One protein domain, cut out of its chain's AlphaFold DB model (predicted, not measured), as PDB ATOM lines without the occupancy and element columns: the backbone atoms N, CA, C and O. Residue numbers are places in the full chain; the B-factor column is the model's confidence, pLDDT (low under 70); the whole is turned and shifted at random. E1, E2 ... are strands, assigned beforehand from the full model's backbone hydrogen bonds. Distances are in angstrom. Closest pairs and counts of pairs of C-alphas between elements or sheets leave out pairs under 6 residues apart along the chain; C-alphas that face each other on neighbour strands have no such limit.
ATOM      1  N   SER A  44      84.602  -4.473   1.468       97.31
ATOM      2  CA  SER A  44      85.021  -3.576   2.539       97.31
ATOM      3  C   SER A  44      84.060  -2.403   2.574       97.31
ATOM      4  O   SER A  44      83.804  -1.795   1.535       97.31
ATOM      5  N   LEU A  45      83.538  -2.101   3.754       95.94
ATOM      6  CA  LEU A  45      82.721  -0.930   4.018       95.94
ATOM      7  C   LEU A  45      83.560   0.042   4.842       95.94
ATOM      8  O   LEU A  45      83.953  -0.287   5.959       95.94
ATOM      9  N   ASP A  46      83.878   1.191   4.252       94.38
ATOM     10  CA  ASP A  46      84.535   2.300   4.940       94.38
ATOM     11  C   ASP A  46      83.454   3.201   5.540       94.38
ATOM     12  O   ASP A  46      82.592   3.713   4.820       94.38
ATOM     13  N   LEU A  47      83.474   3.324   6.861       91.81
ATOM     14  CA  LEU A  47      82.526   4.095   7.662       91.81
ATOM     15  C   LEU A  47      83.205   5.332   8.273       91.81
ATOM     16  O   LEU A  47      82.552   6.141   8.940       91.81
ATOM     17  N   SER A  48      84.505   5.518   8.016       83.44
ATOM     18  CA  SER A  48      85.263   6.645   8.537       83.44
ATOM     19  C   SER A  48      84.697   7.964   7.997       83.44
ATOM     20  O   SER A  48      84.578   8.200   6.794       83.44
ATOM     21  N   GLY A  49      84.287   8.847   8.911       70.69
ATOM     22  CA  GLY A  49      83.702  10.143   8.559       70.69
ATOM     23  C   GLY A  49      82.186  10.153   8.341       70.69
ATOM     24  O   GLY A  49      81.661  11.196   7.939       70.69
ATOM     25  N   MET A  50      81.463   9.068   8.645       68.19
ATOM     26  CA  MET A  50      80.008   9.144   8.807       68.19
ATOM     27  C   MET A  50      79.668  10.068   9.989       68.19
ATOM     28  O   MET A  50      80.008   9.803  11.141       68.19
ATOM     29  N   ALA A  51      79.048  11.212   9.693       50.84
ATOM     30  CA  ALA A  51      78.716  12.212  10.698       50.84
ATOM     31  C   ALA A  51      77.572  11.710  11.594       50.84
ATOM     32  O   ALA A  51      76.445  11.592  11.127       50.84
ATOM     33  N   GLY A  52      77.862  11.479  12.879       54.84
ATOM     34  CA  GLY A  52      76.847  11.275  13.917       54.84
ATOM     35  C   GLY A  52      76.720   9.871  14.512       54.84
ATOM     36  O   GLY A  52      75.922   9.728  15.426       54.84
ATOM     37  N   GLY A  53      77.491   8.871  14.073       57.81
ATOM     38  CA  GLY A  53      77.379   7.498  14.591       57.81
ATOM     39  C   GLY A  53      78.518   7.097  15.528       57.81
ATOM     40  O   GLY A  53      79.674   7.440  15.285       57.81
ATOM     41  N   SER A  54      78.192   6.332  16.570       74.44
ATOM     42  CA  SER A  54      79.145   5.760  17.530       74.44
ATOM     43  C   SER A  54      79.889   4.516  17.013       74.44
ATOM     44  O   SER A  54      80.647   3.929  17.776       74.44
ATOM     45  N   GLY A  55      79.679   4.133  15.746       87.94
ATOM     46  CA  GLY A  55      80.054   2.852  15.133       87.94
ATOM     47  C   GLY A  55      81.536   2.636  14.766       87.94
ATOM     48  O   GLY A  55      82.394   3.474  15.050       87.94
ATOM     49  N   PRO A  56      81.849   1.496  14.119       94.69
ATOM     50  CA  PRO A  56      83.206   1.149  13.702       94.69
ATOM     51  C   PRO A  56      83.728   2.036  12.562       94.69
ATOM     52  O   PRO A  56      82.954   2.620  11.809       94.69
ATOM     53  N   ASP A  57      85.052   2.068  12.376       94.69
ATOM     54  CA  ASP A  57      85.700   2.778  11.262       94.69
ATOM     55  C   ASP A  57      85.515   2.034   9.937       94.69
ATOM     56  O   ASP A  57      85.369   2.641   8.877       94.69
ATOM     57  N   ALA A  58      85.578   0.701   9.979       96.44
ATOM     58  CA  ALA A  58      85.420  -0.132   8.800       96.44
ATOM     59  C   ALA A  58      84.986  -1.555   9.150       96.44
ATOM     60  O   ALA A  58      85.298  -2.089  10.216       96.44
ATOM     61  N   ILE A  59      84.323  -2.201   8.194       98.06
ATOM     62  CA  ILE A  59      83.954  -3.615   8.263       98.06
ATOM     63  C   ILE A  59      84.430  -4.295   6.987       98.06
ATOM     64  O   ILE A  59      84.088  -3.873   5.881       98.06
ATOM     65  N   THR A  60      85.220  -5.355   7.122       98.44
ATOM     66  CA  THR A  60      85.753  -6.107   5.984       98.44
ATOM     67  C   THR A  60      85.280  -7.549   6.013       98.44
ATOM     68  O   THR A  60      85.194  -8.166   7.068       98.44
ATOM     69  N   LEU A  61      84.980  -8.090   4.837       98.69
ATOM     70  CA  LEU A  61      84.704  -9.499   4.600       98.69
ATOM     71  C   LEU A  61      85.730 -10.015   3.597       98.69
ATOM     72  O   LEU A  61      85.707  -9.632   2.428       98.69
ATOM     73  N   ASP A  62      86.617 -10.882   4.071       97.94
ATOM     74  CA  ASP A  62      87.657 -11.546   3.285       97.94
ATOM     75  C   ASP A  62      87.768 -13.001   3.740       97.94
ATOM     76  O   ASP A  62      87.605 -13.306   4.924       97.94
ATOM     77  N   ARG A  63      88.024 -13.928   2.809       95.75
ATOM     78  CA  ARG A  63      88.194 -15.363   3.119       95.75
ATOM     79  C   ARG A  63      87.086 -15.940   4.023       95.75
ATOM     80  O   ARG A  63      87.344 -16.844   4.820       95.75
ATOM     81  N   ARG A  64      85.840 -15.475   3.834       97.38
ATOM     82  CA  ARG A  64      84.627 -15.887   4.579       97.38
ATOM     83  C   ARG A  64      84.634 -15.516   6.067       97.38
ATOM     84  O   ARG A  64      83.911 -16.134   6.845       97.38
ATOM     85  N   GLN A  65      85.440 -14.538   6.462       97.94
ATOM     86  CA  GLN A  65      85.501 -14.021   7.823       97.94
ATOM     87  C   GLN A  65      85.246 -12.516   7.804       97.94
ATOM     88  O   GLN A  65      85.789 -11.804   6.958       97.94
ATOM     89  N   VAL A  66      84.420 -12.046   8.737       98.56
ATOM     90  CA  VAL A  66      84.217 -10.611   8.951       98.56
ATOM     91  C   VAL A  66      85.203 -10.110   9.990       98.56
ATOM     92  O   VAL A  66      85.411 -10.764  11.011       98.56
ATOM     93  N   ASN A  67      85.783  -8.947   9.731       98.44
ATOM     94  CA  ASN A  67      86.624  -8.212  10.657       98.44
ATOM     95  C   ASN A  67      86.089  -6.787  10.813       98.44
ATOM     96  O   ASN A  67      85.827  -6.107   9.822       98.44
ATOM     97  N   VAL A  68      85.954  -6.343  12.058       98.12
ATOM     98  CA  VAL A  68      85.503  -4.995  12.405       98.12
ATOM     99  C   VAL A  68      86.688  -4.210  12.945       98.12
ATOM    100  O   VAL A  68      87.432  -4.688  13.806       98.12
ATOM    101  N   ILE A  69      86.884  -3.023  12.380       96.88
ATOM    102  CA  ILE A  69      88.019  -2.149  12.644       96.88
ATOM    103  C   ILE A  69      87.507  -0.891  13.329       96.88
ATOM    104  O   ILE A  69      86.554  -0.274  12.859       96.88
ATOM    105  N   TYR A  70      88.164  -0.507  14.414       95.19
ATOM    106  CA  TYR A  70      87.887   0.721  15.142       95.19
ATOM    107  C   TYR A  70      89.177   1.258  15.755       95.19
ATOM    108  O   TYR A  70      90.012   0.487  16.229       95.19
ATOM    109  N   ASN A  71      89.378   2.572  15.682       92.56
ATOM    110  CA  ASN A  71      90.632   3.238  16.022       92.56
ATOM    111  C   ASN A  71      91.855   2.602  15.336       92.56
ATOM    112  O   ASN A  71      92.926   2.473  15.927       92.56
ATOM    113  N   SER A  72      91.704   2.213  14.062       91.12
ATOM    114  CA  SER A  72      92.731   1.498  13.274       91.12
ATOM    115  C   SER A  72      93.164   0.126  13.826       91.12
ATOM    116  O   SER A  72      94.153  -0.438  13.349       91.12
ATOM    117  N   GLU A  73      92.429  -0.447  14.780       94.88
ATOM    118  CA  GLU A  73      92.676  -1.778  15.337       94.88
ATOM    119  C   GLU A  73      91.532  -2.744  15.007       94.88
ATOM    120  O   GLU A  73      90.376  -2.356  14.868       94.88
ATOM    121  N   SER A  74      91.855  -4.033  14.868       96.56
ATOM    122  CA  SER A  74      90.851  -5.098  14.765       96.56
ATOM    123  C   SER A  74      90.249  -5.328  16.149       96.56
ATOM    124  O   SER A  74      90.907  -5.903  17.018       96.56
ATOM    125  N   VAL A  75      89.018  -4.860  16.355       97.25
ATOM    126  CA  VAL A  75      88.318  -4.961  17.648       97.25
ATOM    127  C   VAL A  75      87.435  -6.199  17.746       97.25
ATOM    128  O   VAL A  75      87.109  -6.640  18.848       97.25
ATOM    129  N   TRP A  76      87.055  -6.786  16.607       98.06
ATOM    130  CA  TRP A  76      86.260  -8.008  16.569       98.06
ATOM    131  C   TRP A  76      86.420  -8.770  15.251       98.06
ATOM    132  O   TRP A  76      86.596  -8.177  14.187       98.06
ATOM    133  N   GLN A  77      86.307 -10.098  15.322       98.06
ATOM    134  CA  GLN A  77      86.267 -10.994  14.167       98.06
ATOM    135  C   GLN A  77      85.145 -12.018  14.320       98.06
ATOM    136  O   GLN A  77      84.885 -12.508  15.423       98.06
ATOM    137  N   SER A  78      84.516 -12.395  13.203       97.31
ATOM    138  CA  SER A  78      83.509 -13.453  13.220       97.31
ATOM    139  C   SER A  78      84.130 -14.789  13.653       97.31
ATOM    140  O   SER A  78      85.264 -15.082  13.252       97.31
ATOM    141  N   PRO A  79      83.402 -15.634  14.410       94.25
ATOM    142  CA  PRO A  79      83.944 -16.883  14.944       94.25
ATOM    143  C   PRO A  79      84.520 -17.821  13.869       94.25
ATOM    144  O   PRO A  79      83.913 -18.011  12.820       94.25
ATOM    145  N   ASP A  80      85.639 -18.492  14.157       91.19
ATOM    146  CA  ASP A  80      86.351 -19.367  13.200       91.19
ATOM    147  C   ASP A  80      85.530 -20.557  12.668       91.19
ATOM    148  O   ASP A  80      85.867 -21.160  11.645       91.19
ATOM    149  N   ASN A  81      84.487 -20.953  13.399       90.50
ATOM    150  CA  ASN A  81      83.574 -22.035  13.036       90.50
ATOM    151  C   ASN A  81      82.346 -21.552  12.244       90.50
ATOM    152  O   ASN A  81      81.432 -22.345  12.005       90.50
ATOM    153  N   VAL A  82      82.319 -20.272  11.874       94.38
ATOM    154  CA  VAL A  82      81.274 -19.623  11.087       94.38
ATOM    155  C   VAL A  82      81.896 -19.150   9.778       94.38
ATOM    156  O   VAL A  82      82.915 -18.469   9.773       94.38
ATOM    157  N   LEU A  83      81.286 -19.523   8.655       97.06
ATOM    158  CA  LEU A  83      81.695 -19.069   7.329       97.06
ATOM    159  C   LEU A  83      80.706 -18.009   6.855       97.06
ATOM    160  O   LEU A  83      79.550 -18.321   6.571       97.06
ATOM    161  N   VAL A  84      81.148 -16.759   6.774       97.94
ATOM    162  CA  VAL A  84      80.296 -15.635   6.381       97.94
ATOM    163  C   VAL A  84      80.183 -15.568   4.861       97.94
ATOM    164  O   VAL A  84      81.189 -15.543   4.153       97.94
ATOM    165  N   GLN A  85      78.944 -15.580   4.369       98.06
ATOM    166  CA  GLN A  85      78.593 -15.444   2.956       98.06
ATOM    167  C   GLN A  85      78.529 -13.973   2.549       98.06
ATOM    168  O   GLN A  85      79.107 -13.608   1.526       98.06
ATOM    169  N   ASP A  86      77.847 -13.153   3.349       98.44
ATOM    170  CA  ASP A  86      77.719 -11.709   3.163       98.44
ATOM    171  C   ASP A  86      77.388 -11.018   4.505       98.44
ATOM    172  O   ASP A  86      77.011 -11.690   5.471       98.44
ATOM    173  N   PHE A  87      77.526  -9.692   4.572       98.38
ATOM    174  CA  PHE A  87      77.148  -8.882   5.737       98.38
ATOM    175  C   PHE A  87      76.381  -7.607   5.361       98.38
ATOM    176  O   PHE A  87      76.537  -7.091   4.255       98.38
ATOM    177  N   LEU A  88      75.601  -7.065   6.292       97.56
ATOM    178  CA  LEU A  88      74.957  -5.751   6.206       97.56
ATOM    179  C   LEU A  88      75.268  -4.950   7.478       97.56
ATOM    180  O   LEU A  88      75.558  -5.539   8.518       97.56
ATOM    181  N   TRP A  89      75.242  -3.625   7.359       95.88
ATOM    182  CA  TRP A  89      75.397  -2.673   8.458       95.88
ATOM    183  C   TRP A  89      74.233  -1.686   8.374       95.88
ATOM    184  O   TRP A  89      74.214  -0.861   7.456       95.88
ATOM    185  N   CYS A  90      73.221  -1.865   9.222       94.25
ATOM    186  CA  CYS A  90      71.943  -1.155   9.132       94.25
ATOM    187  C   CYS A  90      71.148  -1.231  10.440       94.25
ATOM    188  O   CYS A  90      71.219  -2.253  11.114       94.25
ATOM    189  N   ASP A  91      70.337  -0.209  10.707       93.56
ATOM    190  CA  ASP A  91      69.334  -0.157  11.781       93.56
ATOM    191  C   ASP A  91      68.174  -1.126  11.489       93.56
ATOM    192  O   ASP A  91      67.215  -0.796  10.771       93.56
ATOM    193  N   ILE A  92      68.275  -2.361  11.985       92.88
ATOM    194  CA  ILE A  92      67.244  -3.387  11.799       92.88
ATOM    195  C   ILE A  92      66.191  -3.352  12.901       92.88
ATOM    196  O   ILE A  92      65.048  -3.718  12.613       92.88
ATOM    197  N   ASP A  93      66.525  -2.912  14.115       91.75
ATOM    198  CA  ASP A  93      65.621  -2.957  15.271       91.75
ATOM    199  C   ASP A  93      64.952  -1.623  15.649       91.75
ATOM    200  O   ASP A  93      64.089  -1.608  16.534       91.75
ATOM    201  N   HIS A  94      65.182  -0.584  14.841       90.81
ATOM    202  CA  HIS A  94      64.565   0.744  14.895       90.81
ATOM    203  C   HIS A  94      65.000   1.577  16.108       90.81
ATOM    204  O   HIS A  94      64.188   2.347  16.639       90.81
ATOM    205  N   ASP A  95      66.245   1.422  16.561       90.75
ATOM    206  CA  ASP A  95      66.806   2.178  17.687       90.75
ATOM    207  C   ASP A  95      67.694   3.375  17.283       90.75
ATOM    208  O   ASP A  95      68.185   4.093  18.157       90.75
ATOM    209  N   GLU A  96      67.786   3.659  15.977       89.88
ATOM    210  CA  GLU A  96      68.613   4.699  15.343       89.88
ATOM    211  C   GLU A  96      70.130   4.417  15.327       89.88
ATOM    212  O   GLU A  96      70.883   5.190  14.721       89.88
ATOM    213  N   GLU A  97      70.593   3.316  15.919       91.00
ATOM    214  CA  GLU A  97      71.944   2.788  15.733       91.00
ATOM    215  C   GLU A  97      71.927   1.664  14.679       91.00
ATOM    216  O   GLU A  97      70.883   1.255  14.186       91.00
ATOM    217  N   ASN A  98      73.101   1.257  14.192       93.50
ATOM    218  CA  ASN A  98      73.184   0.226  13.154       93.50
ATOM    219  C   ASN A  98      73.702  -1.088  13.733       93.50
ATOM    220  O   ASN A  98      74.735  -1.114  14.406       93.50
ATOM    221  N   GLU A  99      73.108  -2.190  13.287       95.06
ATOM    222  CA  GLU A  99      73.534  -3.538  13.636       95.06
ATOM    223  C   GLU A  99      74.377  -4.152  12.519       95.06
ATOM    224  O   GLU A  99      74.174  -3.933  11.318       95.06
ATOM    225  N   LEU A 100      75.292  -5.035  12.915       97.19
ATOM    226  CA  LEU A 100      75.973  -5.939  11.999       97.19
ATOM    227  C   LEU A 100      75.129  -7.200  11.804       97.19
ATOM    228  O   LEU A 100      74.992  -8.024  12.710       97.19
ATOM    229  N   ILE A 101      74.641  -7.407  10.583       97.12
ATOM    230  CA  ILE A 101      73.907  -8.615  10.197       97.12
ATOM    231  C   ILE A 101      74.802  -9.491   9.323       97.12
ATOM    232  O   ILE A 101      75.351  -9.024   8.329       97.12
ATOM    233  N   LEU A 102      74.925 -10.777   9.646       97.69
ATOM    234  CA  LEU A 102      75.673 -11.756   8.858       97.69
ATOM    235  C   LEU A 102      74.741 -12.807   8.268       97.69
ATOM    236  O   LEU A 102      74.031 -13.485   9.011       97.69
ATOM    237  N   LEU A 103      74.843 -13.031   6.959       97.19
ATOM    238  CA  LEU A 103      74.377 -14.259   6.326       97.19
ATOM    239  C   LEU A 103      75.537 -15.244   6.360       97.19
ATOM    240  O   LEU A 103      76.596 -14.992   5.779       97.19
ATOM    241  N   CYS A 104      75.386 -16.348   7.079       96.25
ATOM    242  CA  CYS A 104      76.516 -17.217   7.369       96.25
ATOM    243  C   CYS A 104      76.144 -18.695   7.444       96.25
ATOM    244  O   CYS A 104      74.980 -19.080   7.505       96.25
ATOM    245  N   TRP A 105      77.175 -19.529   7.424       94.75
ATOM    246  CA  TRP A 105      77.082 -20.976   7.479       94.75
ATOM    247  C   TRP A 105      77.801 -21.491   8.710       94.75
ATOM    248  O   TRP A 105      78.902 -21.041   9.036       94.75
ATOM    249  N   ARG A 106      77.203 -22.480   9.369       92.19
ATOM    250  CA  ARG A 106      77.773 -23.149  10.540       92.19
ATOM    251  C   ARG A 106      77.448 -24.643  10.500       92.19
ATOM    252  O   ARG A 106      76.421 -25.038   9.961       92.19
ATOM    253  N   ILE A 107      78.320 -25.482  11.060       89.38
ATOM    254  CA  ILE A 107      77.993 -26.892  11.316       89.38
ATOM    255  C   ILE A 107      77.080 -26.988  12.545       89.38
ATOM    256  O   ILE A 107      77.457 -26.560  13.644       89.38
ATOM    257  N   GLY A 108      75.929 -27.625  12.350       85.00
ATOM    258  CA  GLY A 108      74.896 -27.825  13.358       85.00
ATOM    259  C   GLY A 108      73.950 -26.639  13.473       85.00
ATOM    260  O   GLY A 108      74.319 -25.492  13.227       85.00
ATOM    261  N   ARG A 109      72.718 -26.931  13.891       80.25
ATOM    262  CA  ARG A 109      71.629 -25.954  13.922       80.25
ATOM    263  C   ARG A 109      71.663 -25.128  15.195       80.25
ATOM    264  O   ARG A 109      71.545 -23.913  15.133       80.25
ATOM    265  N   TYR A 110      71.856 -25.771  16.346       74.19
ATOM    266  CA  TYR A 110      71.594 -25.133  17.639       74.19
ATOM    267  C   TYR A 110      72.850 -24.813  18.455       74.19
ATOM    268  O   TYR A 110      72.885 -23.855  19.223       74.19
ATOM    269  N   GLY A 111      73.916 -25.604  18.311       74.75
ATOM    270  CA  GLY A 111      75.115 -25.468  19.139       74.75
ATOM    271  C   GLY A 111      74.870 -25.617  20.634       74.75
ATOM    272  O   GLY A 111      74.127 -26.491  21.075       74.75
ATOM    273  N   TYR A 112      75.531 -24.769  21.428       68.81
ATOM    274  CA  TYR A 112      75.421 -24.805  22.889       68.81
ATOM    275  C   TYR A 112      74.009 -24.471  23.392       68.81
ATOM    276  O   TYR A 112      73.629 -24.947  24.458       68.81
ATOM    277  N   ALA A 113      73.217 -23.724  22.613       68.56
ATOM    278  CA  ALA A 113      71.837 -23.351  22.930       68.56
ATOM    279  C   ALA A 113      70.799 -24.414  22.507       68.56
ATOM    280  O   ALA A 113      69.605 -24.131  22.428       68.56
ATOM    281  N   ARG A 114      71.239 -25.648  22.224       81.75
ATOM    282  CA  ARG A 114      70.363 -26.766  21.857       81.75
ATOM    283  C   ARG A 114      69.266 -27.002  22.903       81.75
ATOM    284  O   ARG A 114      69.594 -27.243  24.069       81.75
ATOM    285  N   PRO A 115      67.985 -27.028  22.493       79.94
ATOM    286  CA  PRO A 115      66.893 -27.334  23.402       79.94
ATOM    287  C   PRO A 115      67.017 -28.724  24.029       79.94
ATOM    288  O   PRO A 115      67.474 -29.670  23.387       79.94
ATOM    289  N   PHE A 116      66.546 -28.873  25.268       83.75
ATOM    290  CA  PHE A 116      66.687 -30.127  26.017       83.75
ATOM    291  C   PHE A 116      65.958 -31.323  25.376       83.75
ATOM    292  O   PHE A 116      66.305 -32.461  25.670       83.75
ATOM    293  N   TRP A 117      64.955 -31.076  24.523       83.50
ATOM    294  CA  TRP A 117      64.174 -32.105  23.819       83.50
ATOM    295  C   TRP A 117      64.787 -32.560  22.487       83.50
ATOM    296  O   TRP A 117      64.260 -33.472  21.855       83.50
ATOM    297  N   VAL A 118      65.866 -31.925  22.025       78.69
ATOM    298  CA  VAL A 118      66.606 -32.363  20.836       78.69
ATOM    299  C   VAL A 118      67.717 -33.280  21.314       78.69
ATOM    300  O   VAL A 118      68.593 -32.802  22.016       78.69
ATOM    301  N   ASP A 119      67.742 -34.559  20.936       74.81
ATOM    302  CA  ASP A 119      68.710 -35.534  21.476       74.81
ATOM    303  C   ASP A 119      70.160 -35.311  21.021       74.81
ATOM    304  O   ASP A 119      71.095 -35.541  21.796       74.81
ATOM    305  N   ARG A 120      70.368 -34.847  19.782       73.06
ATOM    306  CA  ARG A 120      71.680 -34.506  19.204       73.06
ATOM    307  C   ARG A 120      71.534 -33.386  18.183       73.06
ATOM    308  O   ARG A 120      70.539 -33.347  17.471       73.06
ATOM    309  N   ASP A 121      72.526 -32.503  18.126       77.25
ATOM    310  CA  ASP A 121      72.617 -31.520  17.045       77.25
ATOM    311  C   ASP A 121      73.050 -32.208  15.742       77.25
ATOM    312  O   ASP A 121      73.688 -33.269  15.761       77.25
ATOM    313  N   GLU A 122      72.693 -31.608  14.615       78.56
ATOM    314  CA  GLU A 122      73.067 -32.120  13.303       78.56
ATOM    315  C   GLU A 122      74.563 -31.907  13.042       78.56
ATOM    316  O   GLU A 122      75.160 -30.913  13.448       78.56
ATOM    317  N   PHE A 123      75.183 -32.842  12.322       80.94
ATOM    318  CA  PHE A 123      76.556 -32.705  11.821       80.94
ATOM    319  C   PHE A 123      76.547 -32.270  10.353       80.94
ATOM    320  O   PHE A 123      77.331 -32.764   9.551       80.94
ATOM    321  N   ALA A 124      75.612 -31.400   9.979       86.31
ATOM    322  CA  ALA A 124      75.491 -30.841   8.641       86.31
ATOM    323  C   ALA A 124      75.706 -29.328   8.699       86.31
ATOM    324  O   ALA A 124      75.512 -28.709   9.744       86.31
ATOM    325  N   TRP A 125      76.135 -28.748   7.582       90.62
ATOM    326  CA  TRP A 125      76.137 -27.299   7.437       90.62
ATOM    327  C   TRP A 125      74.697 -26.798   7.323       90.62
ATOM    328  O   TRP A 125      73.926 -27.335   6.530       90.62
ATOM    329  N   SER A 126      74.366 -25.761   8.082       91.00
ATOM    330  CA  SER A 126      73.115 -25.011   7.982       91.00
ATOM    331  C   SER A 126      73.406 -23.530   7.767       91.00
ATOM    332  O   SER A 126      74.477 -23.037   8.141       91.00
ATOM    333  N   GLN A 127      72.458 -22.839   7.138       93.25
ATOM    334  CA  GLN A 127      72.521 -21.402   6.902       93.25
ATOM    335  C   GLN A 127      71.817 -20.644   8.034       93.25
ATOM    336  O   GLN A 127      70.805 -21.092   8.578       93.25
ATOM    337  N   HIS A 128      72.380 -19.500   8.407       93.88
ATOM    338  CA  HIS A 128      71.988 -18.711   9.566       93.88
ATOM    339  C   HIS A 128      72.021 -17.215   9.259       93.88
ATOM    340  O   HIS A 128      72.827 -16.756   8.446       93.88
ATOM    341  N   ILE A 129      71.198 -16.467   9.995       94.31
ATOM    342  CA  ILE A 129      71.309 -15.014  10.117       94.31
ATOM    343  C   ILE A 129      71.716 -14.689  11.547       94.31
ATOM    344  O   ILE A 129      71.020 -15.060  12.497       94.31
ATOM    345  N   TYR A 130      72.862 -14.029  11.688       95.19
ATOM    346  CA  TYR A 130      73.372 -13.545  12.967       95.19
ATOM    347  C   TYR A 130      73.254 -12.029  13.002       95.19
ATOM    348  O   TYR A 130      73.642 -11.377  12.040       95.19
ATOM    349  N   ILE A 131      72.728 -11.487  14.093       95.06
ATOM    350  CA  ILE A 131      72.576 -10.054  14.329       95.06
ATOM    351  C   ILE A 131      73.400  -9.705  15.559       95.06
ATOM    352  O   ILE A 131      73.299 -10.359  16.608       95.06
ATOM    353  N   TYR A 132      74.232  -8.690  15.397       95.88
ATOM    354  CA  TYR A 132      75.080  -8.159  16.437       95.88
ATOM    355  C   TYR A 132      74.889  -6.661  16.553       95.88
ATOM    356  O   TYR A 132      74.759  -5.970  15.549       95.88
ATOM    357  N   ASP A 133      74.978  -6.194  17.780       95.19
ATOM    358  CA  ASP A 133      74.944  -4.790  18.136       95.19
ATOM    359  C   ASP A 133      76.374  -4.275  18.330       95.19
ATOM    360  O   ASP A 133      77.305  -5.040  18.627       95.19
ATOM    361  N   TRP A 134      76.549  -2.977  18.149       94.12
ATOM    362  CA  TRP A 134      77.762  -2.256  18.457       94.12
ATOM    363  C   TRP A 134      77.620  -1.518  19.784       94.12
ATOM    364  O   TRP A 134      76.952  -0.498  19.908       94.12
ATOM    365  N   GLN A 135      78.332  -2.006  20.796       91.50
ATOM    366  CA  GLN A 135      78.357  -1.376  22.111       91.50
ATOM    367  C   GLN A 135      79.777  -1.362  22.650       91.50
ATOM    368  O   GLN A 135      80.540  -2.303  22.449       91.50
ATOM    369  N   ASN A 136      80.119  -0.319  23.408       90.19
ATOM    370  CA  ASN A 136      81.420  -0.211  24.073       90.19
ATOM    371  C   ASN A 136      82.599  -0.450  23.115       90.19
ATOM    372  O   ASN A 136      83.544  -1.159  23.461       90.19
ATOM    373  N   GLU A 137      82.520   0.125  21.911       92.88
ATOM    374  CA  GLU A 137      83.591   0.078  20.908       92.88
ATOM    375  C   GLU A 137      83.883  -1.340  20.363       92.88
ATOM    376  O   GLU A 137      84.972  -1.619  19.852       92.88
ATOM    377  N   THR A 138      82.922  -2.269  20.475       94.38
ATOM    378  CA  THR A 138      83.037  -3.632  19.943       94.38
ATOM    379  C   THR A 138      81.674  -4.252  19.600       94.38
ATOM    380  O   THR A 138      80.616  -3.668  19.815       94.38
ATOM    381  N   ILE A 139      81.708  -5.460  19.033       95.88
ATOM    382  CA  ILE A 139      80.541  -6.201  18.549       95.88
ATOM    383  C   ILE A 139      80.025  -7.167  19.623       95.88
ATOM    384  O   ILE A 139      80.772  -8.007  20.138       95.88
ATOM    385  N   HIS A 140      78.720  -7.116  19.891       94.88
ATOM    386  CA  HIS A 140      78.026  -7.957  20.860       94.88
ATOM    387  C   HIS A 140      76.875  -8.744  20.215       94.88
ATOM    388  O   HIS A 140      76.069  -8.180  19.484       94.88
ATOM    389  N   PRO A 141      76.762 -10.062  20.458       92.94
ATOM    390  CA  PRO A 141      75.709 -10.865  19.846       92.94
ATOM    391  C   PRO A 141      74.333 -10.535  20.439       92.94
ATOM    392  O   PRO A 141      74.142 -10.671  21.648       92.94
ATOM    393  N   VAL A 142      73.365 -10.200  19.582       91.19
ATOM    394  CA  VAL A 142      71.955  -9.990  19.964       91.19
ATOM    395  C   VAL A 142      71.133 -11.225  19.637       91.19
ATOM    396  O   VAL A 142      70.378 -11.729  20.471       91.19
ATOM    397  N   TRP A 143      71.294 -11.753  18.422       89.25
ATOM    398  CA  TRP A 143      70.448 -12.832  17.935       89.25
ATOM    399  C   TRP A 143      71.145 -13.732  16.940       89.25
ATOM    400  O   TRP A 143      71.865 -13.294  16.052       89.25
ATOM    401  N   MET A 144      70.901 -15.027  17.094       84.31
ATOM    402  CA  MET A 144      71.564 -16.074  16.331       84.31
ATOM    403  C   MET A 144      70.496 -17.038  15.829       84.31
ATOM    404  O   MET A 144      70.246 -18.078  16.450       84.31
ATOM    405  N   ALA A 145      69.824 -16.676  14.733       74.69
ATOM    406  CA  ALA A 145      68.774 -17.508  14.158       74.69
ATOM    407  C   ALA A 145      69.342 -18.890  13.833       74.69
ATOM    408  O   ALA A 145      70.307 -19.024  13.077       74.69
ATOM    409  N   SER A 146      68.761 -19.931  14.416       65.12
ATOM    410  CA  SER A 146      69.128 -21.316  14.127       65.12
ATOM    411  C   SER A 146      68.262 -21.818  12.976       65.12
ATOM    412  O   SER A 146      67.062 -21.941  13.180       65.12
ATOM    413  N   ASP A 147      68.874 -22.102  11.818       68.25
ATOM    414  CA  ASP A 147      68.217 -22.542  10.574       68.25
ATOM    415  C   ASP A 147      67.099 -21.592  10.103       68.25
ATOM    416  O   ASP A 147      65.961 -21.654  10.564       68.25
ATOM    417  N   ILE A 148      67.421 -20.714   9.149       76.56
ATOM    418  CA  ILE A 148      66.444 -19.778   8.564       76.56
ATOM    419  C   ILE A 148      65.337 -20.479   7.755       76.56
ATOM    420  O   ILE A 148      64.392 -19.823   7.320       76.56
ATOM    421  N   GLY A 149      65.424 -21.802   7.561       80.25
ATOM    422  CA  GLY A 149      64.387 -22.605   6.915       80.25
ATOM    423  C   GLY A 149      64.254 -22.363   5.412       80.25
ATOM    424  O   GLY A 149      63.250 -22.756   4.822       80.25
ATOM    425  N   MET A 150      65.246 -21.711   4.802       87.69
ATOM    426  CA  MET A 150      65.307 -21.403   3.376       87.69
ATOM    427  C   MET A 150      66.752 -21.395   2.879       87.69
ATOM    428  O   MET A 150      67.678 -21.161   3.654       87.69
ATOM    429  N   ASP A 151      66.925 -21.598   1.574       93.00
ATOM    430  CA  ASP A 151      68.211 -21.467   0.891       93.00
ATOM    431  C   ASP A 151      68.372 -20.020   0.399       93.00
ATOM    432  O   ASP A 151      68.022 -19.690  -0.739       93.00
ATOM    433  N   ALA A 152      68.870 -19.141   1.270       95.00
ATOM    434  CA  ALA A 152      69.066 -17.726   0.973       95.00
ATOM    435  C   ALA A 152      70.281 -17.517   0.056       95.00
ATOM    436  O   ALA A 152      71.440 -17.699   0.442       95.00
ATOM    437  N   LEU A 153      70.019 -17.080  -1.172       96.50
ATOM    438  CA  LEU A 153      71.033 -16.728  -2.160       96.50
ATOM    439  C   LEU A 153      71.733 -15.410  -1.804       96.50
ATOM    440  O   LEU A 153      72.956 -15.302  -1.930       96.50
ATOM    441  N   SER A 154      70.966 -14.420  -1.353       96.19
ATOM    442  CA  SER A 154      71.459 -13.117  -0.912       96.19
ATOM    443  C   SER A 154      70.484 -12.468   0.063       96.19
ATOM    444  O   SER A 154      69.326 -12.877   0.186       96.19
ATOM    445  N   PHE A 155      70.966 -11.430   0.734       95.94
ATOM    446  CA  PHE A 155      70.130 -10.520   1.493       95.94
ATOM    447  C   PHE A 155      70.518  -9.065   1.216       95.94
ATOM    448  O   PHE A 155      71.656  -8.766   0.854       95.94
ATOM    449  N   GLU A 156      69.559  -8.166   1.329       96.25
ATOM    450  CA  GLU A 156      69.737  -6.734   1.112       96.25
ATOM    451  C   GLU A 156      68.878  -5.985   2.123       96.25
ATOM    452  O   GLU A 156      67.869  -6.513   2.591       96.25
ATOM    453  N   PHE A 157      69.271  -4.760   2.461       95.12
ATOM    454  CA  PHE A 157      68.501  -3.915   3.362       95.12
ATOM    455  C   PHE A 157      68.118  -2.604   2.682       95.12
ATOM    456  O   PHE A 157      68.931  -2.010   1.972       95.12
ATOM    457  N   ASN A 158      66.887  -2.152   2.909       90.19
ATOM    458  CA  ASN A 158      66.468  -0.785   2.621       90.19
ATOM    459  C   ASN A 158      65.409  -0.319   3.627       90.19
ATOM    460  O   ASN A 158      64.652  -1.126   4.152       90.19
ATOM    461  N   ASP A 159      65.298   0.990   3.838       84.12
ATOM    462  CA  ASP A 159      64.451   1.543   4.905       84.12
ATOM    463  C   ASP A 159      62.950   1.259   4.724       84.12
ATOM    464  O   ASP A 159      62.193   1.281   5.692       84.12
ATOM    465  N   THR A 160      62.501   0.991   3.492       83.75
ATOM    466  CA  THR A 160      61.079   0.755   3.183       83.75
ATOM    467  C   THR A 160      60.676  -0.699   3.416       83.75
ATOM    468  O   THR A 160      59.674  -0.978   4.072       83.75
ATOM    469  N   ASP A 161      61.458  -1.627   2.875       83.62
ATOM    470  CA  ASP A 161      61.171  -3.062   2.870       83.62
ATOM    471  C   ASP A 161      61.977  -3.836   3.915       83.62
ATOM    472  O   ASP A 161      61.778  -5.043   4.066       83.62
ATOM    473  N   ARG A 162      62.833  -3.133   4.663       91.94
ATOM    474  CA  ARG A 162      63.675  -3.650   5.744       91.94
ATOM    475  C   ARG A 162      64.655  -4.680   5.188       91.94
ATOM    476  O   ARG A 162      65.388  -4.363   4.252       91.94
ATOM    477  N   LEU A 163      64.687  -5.900   5.726       95.06
ATOM    478  CA  LEU A 163      65.569  -6.969   5.266       95.06
ATOM    479  C   LEU A 163      64.895  -7.806   4.171       95.06
ATOM    480  O   LEU A 163      63.999  -8.605   4.439       95.06
ATOM    481  N   ILE A 164      65.368  -7.685   2.934       96.00
ATOM    482  CA  ILE A 164      64.939  -8.526   1.816       96.00
ATOM    483  C   ILE A 164      65.872  -9.729   1.710       96.00
ATOM    484  O   ILE A 164      67.078  -9.577   1.538       96.00
ATOM    485  N   ILE A 165      65.310 -10.934   1.741       95.44
ATOM    486  CA  ILE A 165      66.022 -12.185   1.475       95.44
ATOM    487  C   ILE A 165      65.586 -12.706   0.109       95.44
ATOM    488  O   ILE A 165      64.392 -12.877  -0.142       95.44
ATOM    489  N   THR A 166      66.558 -12.967  -0.764       96.19
ATOM    490  CA  THR A 166      66.335 -13.632  -2.053       96.19
ATOM    491  C   THR A 166      66.755 -15.091  -1.941       96.19
ATOM    492  O   THR A 166      67.901 -15.383  -1.604       96.19
ATOM    493  N   GLU A 167      65.843 -16.010  -2.233       95.31
ATOM    494  CA  GLU A 167      66.078 -17.454  -2.242       95.31
ATOM    495  C   GLU A 167      66.630 -17.941  -3.587       95.31
ATOM    496  O   GLU A 167      66.568 -17.255  -4.611       95.31
ATOM    497  N   THR A 168      67.188 -19.152  -3.600       95.06
ATOM    498  CA  THR A 168      67.783 -19.755  -4.809       95.06
ATOM    499  C   THR A 168      66.790 -20.010  -5.948       95.06
ATOM    500  O   THR A 168      67.207 -20.100  -7.105       95.06
ATOM    501  N   ASP A 169      65.492 -20.098  -5.654       93.50
ATOM    502  CA  ASP A 169      64.412 -20.217  -6.641       93.50
ATOM    503  C   ASP A 169      63.917 -18.855  -7.172       93.50
ATOM    504  O   ASP A 169      63.036 -18.804  -8.034       93.50
ATOM    505  N   GLY A 170      64.505 -17.756  -6.692       93.00
ATOM    506  CA  GLY A 170      64.148 -16.386  -7.047       93.00
ATOM    507  C   GLY A 170      63.014 -15.795  -6.210       93.00
ATOM    508  O   GLY A 170      62.644 -14.644  -6.444       93.00
ATOM    509  N   ARG A 171      62.460 -16.533  -5.239       93.94
ATOM    510  CA  ARG A 171      61.491 -15.979  -4.292       93.94
ATOM    511  C   ARG A 171      62.162 -14.907  -3.440       93.94
ATOM    512  O   ARG A 171      63.275 -15.086  -2.954       93.94
ATOM    513  N   GLN A 172      61.477 -13.782  -3.262       95.00
ATOM    514  CA  GLN A 172      61.935 -12.692  -2.410       95.00
ATOM    515  C   GLN A 172      60.962 -12.487  -1.257       95.00
ATOM    516  O   GLN A 172      59.747 -12.416  -1.455       95.00
ATOM    517  N   THR A 173      61.494 -12.379  -0.046       93.88
ATOM    518  CA  THR A 173      60.715 -12.169   1.177       93.88
ATOM    519  C   THR A 173      61.289 -11.000   1.961       93.88
ATOM    520  O   THR A 173      62.501 -10.859   2.065       93.88
ATOM    521  N   ALA A 174      60.415 -10.149   2.488       93.81
ATOM    522  CA  ALA A 174      60.767  -9.030   3.349       93.81
ATOM    523  C   ALA A 174      60.583  -9.435   4.814       93.81
ATOM    524  O   ALA A 174      59.567 -10.041   5.174       93.81
ATOM    525  N   TRP A 175      61.556  -9.084   5.642       93.56
ATOM    526  CA  TRP A 175      61.663  -9.429   7.052       93.56
ATOM    527  C   TRP A 175      62.011  -8.191   7.857       93.56
ATOM    528  O   TRP A 175      62.730  -7.319   7.382       93.56
ATOM    529  N   ASP A 176      61.538  -8.144   9.093       92.31
ATOM    530  CA  ASP A 176      61.871  -7.059  10.008       92.31
ATOM    531  C   ASP A 176      62.026  -7.571  11.435       92.31
ATOM    532  O   ASP A 176      61.483  -8.625  11.799       92.31
ATOM    533  N   TRP A 177      62.783  -6.828  12.236       90.12
ATOM    534  CA  TRP A 177      62.943  -7.113  13.649       90.12
ATOM    535  C   TRP A 177      61.818  -6.452  14.438       90.12
ATOM    536  O   TRP A 177      61.718  -5.234  14.516       90.12
ATOM    537  N   MET A 178      60.947  -7.267  15.034       81.19
ATOM    538  CA  MET A 178      59.729  -6.744  15.668       81.19
ATOM    539  C   MET A 178      59.743  -6.778  17.191       81.19
ATOM    540  O   MET A 178      59.061  -5.981  17.827       81.19
ATOM    541  N   SER A 179      60.436  -7.738  17.806       78.19
ATOM    542  CA  SER A 179      60.499  -7.820  19.275       78.19
ATOM    543  C   SER A 179      61.635  -8.700  19.779       78.19
ATOM    544  O   SER A 179      62.462  -8.248  20.558       78.19
ATOM    545  N   TRP A 180      61.675  -9.965  19.366       78.50
ATOM    546  CA  TRP A 180      62.651 -10.949  19.860       78.50
ATOM    547  C   TRP A 180      63.378 -11.699  18.736       78.50
ATOM    548  O   TRP A 180      64.116 -12.653  18.993       78.50
ATOM    549  N   GLY A 181      63.147 -11.299  17.488       86.00
ATOM    550  CA  GLY A 181      63.728 -11.912  16.306       86.00
ATOM    551  C   GLY A 181      63.095 -11.397  15.020       86.00
ATOM    552  O   GLY A 181      62.123 -10.630  15.043       86.00
ATOM    553  N   LEU A 182      63.635 -11.869  13.898       89.88
ATOM    554  CA  LEU A 182      63.110 -11.552  12.576       89.88
ATOM    555  C   LEU A 182      61.751 -12.213  12.343       89.88
ATOM    556  O   LEU A 182      61.563 -13.405  12.597       89.88
ATOM    557  N   SER A 183      60.820 -11.436  11.802       90.19
ATOM    558  CA  SER A 183      59.505 -11.900  11.371       90.19
ATOM    559  C   SER A 183      59.294 -11.570   9.899       90.19
ATOM    560  O   SER A 183      59.563 -10.450   9.468       90.19
ATOM    561  N   MET A 184      58.802 -12.541   9.125       90.19
ATOM    562  CA  MET A 184      58.447 -12.305   7.727       90.19
ATOM    563  C   MET A 184      57.263 -11.336   7.674       90.19
ATOM    564  O   MET A 184      56.204 -11.614   8.237       90.19
ATOM    565  N   LEU A 185      57.439 -10.226   6.966       89.44
ATOM    566  CA  LEU A 185      56.398  -9.235   6.727       89.44
ATOM    567  C   LEU A 185      55.539  -9.619   5.521       89.44
ATOM    568  O   LEU A 185      54.311  -9.637   5.597       89.44
ATOM    569  N   ARG A 186      56.187  -9.898   4.384       90.81
ATOM    570  CA  ARG A 186      55.522 -10.165   3.100       90.81
ATOM    571  C   ARG A 186      56.458 -10.820   2.091       90.81
ATOM    572  O   ARG A 186      57.674 -10.713   2.196       90.81
ATOM    573  N   GLU A 187      55.885 -11.409   1.048       89.19
ATOM    574  CA  GLU A 187      56.625 -11.702  -0.182       89.19
ATOM    575  C   GLU A 187      56.778 -10.425  -1.022       89.19
ATOM    576  O   GLU A 187      55.854  -9.607  -1.133       89.19
ATOM    577  N   VAL A 188      57.952 -10.243  -1.621       84.50
ATOM    578  CA  VAL A 188      58.229  -9.159  -2.563       84.50
ATOM    579  C   VAL A 188      57.847  -9.666  -3.950       84.50
ATOM    580  O   VAL A 188      58.459 -10.582  -4.494       84.50
ATOM    581  N   ARG A 189      56.774  -9.111  -4.520       76.44
ATOM    582  CA  ARG A 189      56.369  -9.440  -5.889       76.44
ATOM    583  C   ARG A 189      57.236  -8.648  -6.858       76.44
ATOM    584  O   ARG A 189      57.317  -7.429  -6.740       76.44
TER     585      ARG A 189
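AT A GLANCE: This is residues 44 to 189 of the 194 residues of an uncharacterized protein of Catenibacillus scindens (UniProt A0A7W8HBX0). Three twisted four-stranded sheets are stacked one after another: E1 to E4, then E5 to E8 in the middle, then E9 to E12, with the two end sheets over opposite faces of the middle one. Strands of the first pair of sheets run close to one line, those of the second pair are more crossed, and long loops, residues 47 to 57 and 108 to 124, lie towards the two ends of the longest span. The printed part has 146 residues, with twelve named strands, E1 to E12 in order, and no named helix; each sheet is antiparallel, with its strands side by side in chain order, and the class is all strand. The whole is compact, with a radius of gyration of the C-alphas of 15.6 A and spans of 46 by 36 by 28 A.

HOW THE PARTS SIT: E1, residues 44 to 46, forms a hairpin with E2, residues 58 to 62, and N 45 and O 59 are 2.8 A apart, within hydrogen-bond range. E3, residues 65 to 70, continues this meander, each strand the antiparallel neighbour of the one before, with N 67 and O 60 at 2.8 A. E4, residues 73 to 77, is an edge strand beside E3, with N 68 and O 76 at 2.9 A. The chain changes to the second sheet at the tight link to E5, residues 82 to 90, which bends by 78 degrees at residue 85. E6, residues 99 to 107, bends by 56 degrees at residue 103 and pairs with E5 through N 88 and O 101 at 2.8 A. E7, residues 125 to 135, pairs with E6 through N 102 and O 130 at 2.8 A, and E8, residues 138 to 144, with E7 through N 133 and O 140 at 2.8 A. E5 to E8 form a second meander. The first two sheets are face to face, their facing parts 10.5 A centre to centre and their strands at 12 degrees; the closest C-alphas of E3 and E5, Gln 65 and Val 84, are 5.6 A apart. E9, residues 152 to 158, begins a third meander with E10, residues 162 to 167, where N 156 and O 164 are 2.9 A apart. E11, residues 172 to 177, pairs with E10 through N 165 and O 173 at 2.8 A, and E12, residues 182 to 187, with E11 through N 174 and O 186 at 2.8 A. The third sheet is face to face with the second in this stack of sheets, one sheet over the next, with strands at 33 degrees; the closest C-alphas of E5 and E9, Cys 90 and Phe 157, are 7.3 A apart. E1 and E12 are apart.

IN THESE COORDINATES: E1 begins at C-alpha 44, (85.021, -3.576, 2.539). E7, the longest strand by residues, measures 29.9 A from its first C-alpha at (76.137, -27.299, 7.437) to its last; E6 measures 23.9 A and E5 20.8 A. E12 ends at C-alpha 187, (56.625, -11.702, -0.182).

THE WHOLE: The C-alphas of Ala 51 and Asp 119 are the two farthest apart, at 50.0 A. The printed part has no cut. The links E1 to E2 and E6 to E7 are long, with 11 and 17 residues. The mean pLDDT of the printed part is 89.5, and residues 50 to 53, 112 to 113 and 146 to 147 are under 70.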